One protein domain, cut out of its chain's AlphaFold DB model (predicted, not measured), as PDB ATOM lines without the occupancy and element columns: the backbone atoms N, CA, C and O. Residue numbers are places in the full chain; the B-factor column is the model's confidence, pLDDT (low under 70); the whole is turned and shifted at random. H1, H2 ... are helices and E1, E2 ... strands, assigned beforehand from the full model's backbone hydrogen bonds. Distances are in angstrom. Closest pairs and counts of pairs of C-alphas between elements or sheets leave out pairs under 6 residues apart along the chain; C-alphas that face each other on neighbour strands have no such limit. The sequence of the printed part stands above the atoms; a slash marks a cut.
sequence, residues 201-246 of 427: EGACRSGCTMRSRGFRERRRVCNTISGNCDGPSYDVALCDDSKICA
ATOM      1  N   GLU A 201     195.204  70.801  87.901       94.88
ATOM      2  CA  GLU A 201     195.320  70.981  89.347       94.88
ATOM      3  C   GLU A 201     196.713  71.477  89.749       94.88
ATOM      4  O   GLU A 201     197.740  70.964  89.304       94.88
ATOM      5  N   GLY A 202     196.744  72.464  90.640       94.38
ATOM      6  CA  GLY A 202     197.955  72.953  91.276       94.38
ATOM      7  C   GLY A 202     198.451  72.047  92.406       94.38
ATOM      8  O   GLY A 202     197.813  71.077  92.821       94.38
ATOM      9  N   ALA A 203     199.614  72.400  92.954       96.00
ATOM     10  CA  ALA A 203     200.144  71.740  94.139       96.00
ATOM     11  C   ALA A 203     199.279  72.037  95.374       96.00
ATOM     12  O   ALA A 203     198.803  73.157  95.555       96.00
ATOM     13  N   CYS A 204     199.147  71.048  96.261       96.38
ATOM     14  CA  CYS A 204     198.479  71.229  97.548       96.38
ATOM     15  C   CYS A 204     199.254  72.243  98.413       96.38
ATOM     16  O   CYS A 204     200.469  72.118  98.602       96.38
ATOM     17  N   ARG A 205     198.550  73.245  98.940       96.00
ATOM     18  CA  ARG A 205     199.037  74.301  99.841       96.00
ATOM     19  C   ARG A 205     198.212  74.283 101.127       96.00
ATOM     20  O   ARG A 205     197.129  73.718 101.159       96.00
ATOM     21  N   SER A 206     198.726  74.858 102.210       95.31
ATOM     22  CA  SER A 206     197.980  74.969 103.471       95.31
ATOM     23  C   SER A 206     198.495  76.137 104.304       95.31
ATOM     24  O   SER A 206     199.702  76.399 104.340       95.31
ATOM     25  N   GLY A 207     197.577  76.807 105.006       93.69
ATOM     26  CA  GLY A 207     197.901  77.782 106.048       93.69
ATOM     27  C   GLY A 207     198.438  77.147 107.339       93.69
ATOM     28  O   GLY A 207     198.948  77.865 108.197       93.69
ATOM     29  N   CYS A 208     198.355  75.816 107.472       95.81
ATOM     30  CA  CYS A 208     198.709  75.049 108.666       95.81
ATOM     31  C   CYS A 208     198.072  75.613 109.945       95.81
ATOM     32  O   CYS A 208     198.744  75.778 110.966       95.81
ATOM     33  N   THR A 209     196.778  75.920 109.894       96.06
ATOM     34  CA  THR A 209     196.008  76.306 111.079       96.06
ATOM     35  C   THR A 209     195.476  75.068 111.799       96.06
ATOM     36  O   THR A 209     195.514  73.943 111.294       96.06
ATOM     37  N   MET A 210     195.029  75.226 113.042       95.38
ATOM     38  CA  MET A 210     194.428  74.120 113.789       95.38
ATOM     39  C   MET A 210     193.221  73.548 113.032       95.38
ATOM     40  O   MET A 210     192.347  74.299 112.612       95.38
ATOM     41  N   ARG A 211     193.176  72.214 112.885       94.50
ATOM     42  CA  ARG A 211     192.136  71.464 112.148       94.50
ATOM     43  C   ARG A 211     192.013  71.798 110.653       94.50
ATOM     44  O   ARG A 211     191.064  71.335 110.032       94.50
ATOM     45  N   SER A 212     192.945  72.556 110.073       95.56
ATOM     46  CA  SER A 212     192.906  72.865 108.643       95.56
ATOM     47  C   SER A 212     193.027  71.625 107.770       95.56
ATOM     48  O   SER A 212     193.601  70.604 108.159       95.56
ATOM     49  N   ARG A 213     192.533  71.773 106.548       96.62
ATOM     50  CA  ARG A 213     192.913  70.979 105.387       96.62
ATOM     51  C   ARG A 213     193.872  71.792 104.523       96.62
ATOM     52  O   ARG A 213     194.069  72.991 104.724       96.62
ATOM     53  N   GLY A 214     194.460  71.128 103.541       95.94
ATOM     54  CA  GLY A 214     195.105  71.813 102.436       95.94
ATOM     55  C   GLY A 214     194.091  72.184 101.366       95.94
ATOM     56  O   GLY A 214     192.965  71.685 101.359       95.94
ATOM     57  N   PHE A 215     194.524  73.008 100.426       95.62
ATOM     58  CA  PHE A 215     193.780  73.364  99.231       95.62
ATOM     59  C   PHE A 215     194.669  73.258  97.991       95.62
ATOM     60  O   PHE A 215     195.893  73.401  98.066       95.62
ATOM     61  N   ARG A 216     194.055  73.006  96.841       95.06
ATOM     62  CA  ARG A 216     194.680  73.097  95.525       95.06
ATOM     63  C   ARG A 216     193.785  73.921  94.614       95.06
ATOM     64  O   ARG A 216     192.579  73.696  94.548       95.06
ATOM     65  N   GLU A 217     194.395  74.855  93.911       93.56
ATOM     66  CA  GLU A 217     193.731  75.608  92.855       93.56
ATOM     67  C   GLU A 217     193.592  74.715  91.623       93.56
ATOM     68  O   GLU A 217     194.489  73.924  91.319       93.56
ATOM     69  N   ARG A 218     192.485  74.835  90.902       92.25
ATOM     70  CA  ARG A 218     192.220  74.109  89.663       92.25
ATOM     71  C   ARG A 218     191.818  75.115  88.604       92.25
ATOM     72  O   ARG A 218     191.031  76.014  88.882       92.25
ATOM     73  N   ARG A 219     192.369  74.981  87.400       91.69
ATOM     74  CA  ARG A 219     192.076  75.876  86.275       91.69
ATOM     75  C   ARG A 219     191.752  75.099  85.014       91.69
ATOM     76  O   ARG A 219     192.307  74.027  84.790       91.69
ATOM     77  N   ARG A 220     190.894  75.657  84.175       89.31
ATOM     78  CA  ARG A 220     190.601  75.151  82.831       89.31
ATOM     79  C   ARG A 220     190.470  76.305  81.848       89.31
ATOM     80  O   ARG A 220     190.200  77.440  82.237       89.31
ATOM     81  N   VAL A 221     190.691  76.016  80.576       86.56
ATOM     82  CA  VAL A 221     190.672  76.997  79.490       86.56
ATOM     83  C   VAL A 221     189.492  76.700  78.579       86.56
ATOM     84  O   VAL A 221     189.227  75.543  78.268       86.56
ATOM     85  N   CYS A 222     188.773  77.745  78.180       81.50
ATOM     86  CA  CYS A 222     187.731  77.639  77.170       81.50
ATOM     87  C   CYS A 222     188.406  77.621  75.794       81.50
ATOM     88  O   CYS A 222     189.086  78.581  75.429       81.50
ATOM     89  N   ASN A 223     188.257  76.519  75.065       80.25
ATOM     90  CA  ASN A 223     188.896  76.279  73.770       80.25
ATOM     91  C   ASN A 223     187.985  76.637  72.582       80.25
ATOM     92  O   ASN A 223     188.344  76.369  71.436       80.25
ATOM     93  N   THR A 224     186.806  77.219  72.823       69.38
ATOM     94  CA  THR A 224     185.894  77.634  71.750       69.38
ATOM     95  C   THR A 224     186.349  78.952  71.125       69.38
ATOM     96  O   THR A 224     186.817  79.857  71.814       69.38
ATOM     97  N   ILE A 225     186.190  79.078  69.803       57.97
ATOM     98  CA  ILE A 225     186.544  80.295  69.046       57.97
ATOM     99  C   ILE A 225     185.707  81.495  69.513       57.97
ATOM    100  O   ILE A 225     186.210  82.609  69.604       57.97
ATOM    101  N   SER A 226     184.443  81.262  69.869       57.84
ATOM    102  CA  SER A 226     183.547  82.276  70.432       57.84
ATOM    103  C   SER A 226     183.861  82.634  71.890       57.84
ATOM    104  O   SER A 226     183.263  83.566  72.426       57.84
ATOM    105  N   GLY A 227     184.763  81.899  72.554       62.53
ATOM    106  CA  GLY A 227     185.070  82.065  73.976       62.53
ATOM    107  C   GLY A 227     183.888  81.768  74.902       62.53
ATOM    108  O   GLY A 227     183.911  82.173  76.063       62.53
ATOM    109  N   ASN A 228     182.859  81.090  74.387       66.12
ATOM    110  CA  ASN A 228     181.618  80.815  75.089       66.12
ATOM    111  C   ASN A 228     181.674  79.418  75.707       66.12
ATOM    112  O   ASN A 228     181.509  78.426  74.998       66.12
ATOM    113  N   CYS A 229     181.954  79.348  77.006       74.69
ATOM    114  CA  CYS A 229     181.908  78.110  77.771       74.69
ATOM    115  C   CYS A 229     181.192  78.362  79.101       74.69
ATOM    116  O   CYS A 229     181.503  79.330  79.799       74.69
ATOM    117  N   ASP A 230     180.266  77.477  79.470       71.94
ATOM    118  CA  ASP A 230     179.442  77.660  80.662       71.94
ATOM    119  C   ASP A 230     180.173  77.239  81.948       71.94
ATOM    120  O   ASP A 230     180.798  76.176  82.040       71.94
ATOM    121  N   GLY A 231     180.079  78.082  82.976       74.56
ATOM    122  CA  GLY A 231     180.661  77.845  84.297       74.56
ATOM    123  C   GLY A 231     182.064  78.444  84.501       74.56
ATOM    124  O   GLY A 231     182.597  79.145  83.642       74.56
ATOM    125  N   PRO A 232     182.689  78.209  85.669       79.56
ATOM    126  CA  PRO A 232     183.945  78.861  86.034       79.56
ATOM    127  C   PRO A 232     185.170  78.254  85.339       79.56
ATOM    128  O   PRO A 232     185.245  77.042  85.123       79.56
ATOM    129  N   SER A 233     186.179  79.090  85.077       85.00
ATOM    130  CA  SER A 233     187.528  78.662  84.672       85.00
ATOM    131  C   SER A 233     188.461  78.368  85.849       85.00
ATOM    132  O   SER A 233     189.557  77.854  85.631       85.00
ATOM    133  N   TYR A 234     188.046  78.701  87.072       89.44
ATOM    134  CA  TYR A 234     188.839  78.606  88.295       89.44
ATOM    135  C   TYR A 234     188.025  77.973  89.426       89.44
ATOM    136  O   TYR A 234     186.868  78.329  89.641       89.44
ATOM    137  N   ASP A 235     188.643  77.054  90.162       89.38
ATOM    138  CA  ASP A 235     188.051  76.394  91.323       89.38
ATOM    139  C   ASP A 235     189.121  76.068  92.381       89.38
ATOM    140  O   ASP A 235     190.318  76.036  92.091       89.38
ATOM    141  N   VAL A 236     188.699  75.797  93.614       91.75
ATOM    142  CA  VAL A 236     189.558  75.362  94.715       91.75
ATOM    143  C   VAL A 236     189.014  74.076  95.326       91.75
ATOM    144  O   VAL A 236     187.863  73.999  95.746       91.75
ATOM    145  N   ALA A 237     189.871  73.062  95.427       92.06
ATOM    146  CA  ALA A 237     189.536  71.779  96.036       92.06
ATOM    147  C   ALA A 237     190.384  71.505  97.281       92.06
ATOM    148  O   ALA A 237     191.577  71.813  97.320       92.06
ATOM    149  N   LEU A 238     189.788  70.861  98.285       95.00
ATOM    150  CA  LEU A 238     190.506  70.446  99.490       95.00
ATOM    151  C   LEU A 238     191.488  69.298  99.205       95.00
ATOM    152  O   LEU A 238     191.304  68.466  98.313       95.00
ATOM    153  N   CYS A 239     192.557  69.235  99.990       95.38
ATOM    154  CA  CYS A 239     193.552  68.170  99.956       95.38
ATOM    155  C   CYS A 239     194.102  67.866 101.354       95.38
ATOM    156  O   CYS A 239     193.936  68.640 102.296       95.38
ATOM    157  N   ASP A 240     194.761  66.716 101.503       95.69
ATOM    158  CA  ASP A 240     195.434  66.364 102.754       95.69
ATOM    159  C   ASP A 240     196.719  67.189 102.935       95.69
ATOM    160  O   ASP A 240     197.665  67.069 102.151       95.69
ATOM    161  N   ASP A 241     196.765  68.007 103.991       95.50
ATOM    162  CA  ASP A 241     197.931  68.823 104.333       95.50
ATOM    163  C   ASP A 241     198.910  68.146 105.293       95.50
ATOM    164  O   ASP A 241     199.926  68.751 105.649       95.50
ATOM    165  N   SER A 242     198.666  66.891 105.686       93.75
ATOM    166  CA  SER A 242     199.462  66.200 106.704       93.75
ATOM    167  C   SER A 242     200.957  66.232 106.389       93.75
ATOM    168  O   SER A 242     201.765  66.520 107.267       93.75
ATOM    169  N   LYS A 243     201.349  66.036 105.124       92.94
ATOM    170  CA  LYS A 243     202.760  66.092 104.693       92.94
ATOM    171  C   LYS A 243     203.336  67.514 104.661       92.94
ATOM    172  O   LYS A 243     204.532  67.685 104.888       92.94
ATOM    173  N   ILE A 244     202.506  68.522 104.395       94.56
ATOM    174  CA  ILE A 244     202.900  69.938 104.293       94.56
ATOM    175  C   ILE A 244     203.107  70.526 105.691       94.56
ATOM    176  O   ILE A 244     204.080  71.244 105.943       94.56
ATOM    177  N   CYS A 245     202.205  70.191 106.610       94.19
ATOM    178  CA  CYS A 245     202.180  70.720 107.965       94.19
ATOM    179  C   CYS A 245     202.875  69.813 108.991       94.19
ATOM    180  O   CYS A 245     203.081  70.256 110.113       94.19
ATOM    181  N   ALA A 246     203.324  68.600 108.632       87.69
ATOM    182  CA  ALA A 246     204.012  67.677 109.551       87.69
ATOM    183  C   ALA A 246     205.201  68.303 110.300       87.69
ATOM    184  O   ALA A 246     205.446  67.979 111.457       87.69
TER     185      ALA A 246
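AT A GLANCE: This is residues 201 to 246 of the 427 residues of the protein "A disintegrin and metalloproteinase with thrombospondin motifs adt-2" of Eumeta variegata (UniProt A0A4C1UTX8). The domain has little regular structure and forms a slender rod: residues 201 to 213 run to one end and turn back into a long-looped hairpin of E1 and E2, with the short helix H1 near that end. The loop's residues 223 to 228 stick out at the other end. The 46 printed residues hold two antiparallel strands, then one helix; the class is mixed, with 16 residues in named elements. It is extended, radius of gyration of the C-alphas 14.7 A, spanning 46 by 14 by 12 A.

IN THESE COORDINATES: E1, residues 214 to 219, begins at C-alpha 214 (195.105, 71.813, 102.436) and measures 16.9 A. E2, residues 234 to 239, measures 16.3 A. H1, residues 242 to 245, ends at C-alpha 245 (202.180, 70.720, 107.965) and measures 5.4 A.

HOW THE PARTS SIT: E1 and E2 form an antiparallel hairpin at 152 degrees, with N 218 and O 235 at 2.7 A, within hydrogen-bond range. H1 is only just apart from E1, closest 8.2 A. H1 is too short for an O i to N i+4 pair; its one O i to N i+3 pair is not within range.

THE WHOLE: The C-alphas farthest apart, Ser 226 and Ala 246, are 46.5 A apart. The printed part has no cut. E1 to E2 is a long link of 14 residues; E2 to H1 is tight. Residues 224 to 228 have pLDDT under 70.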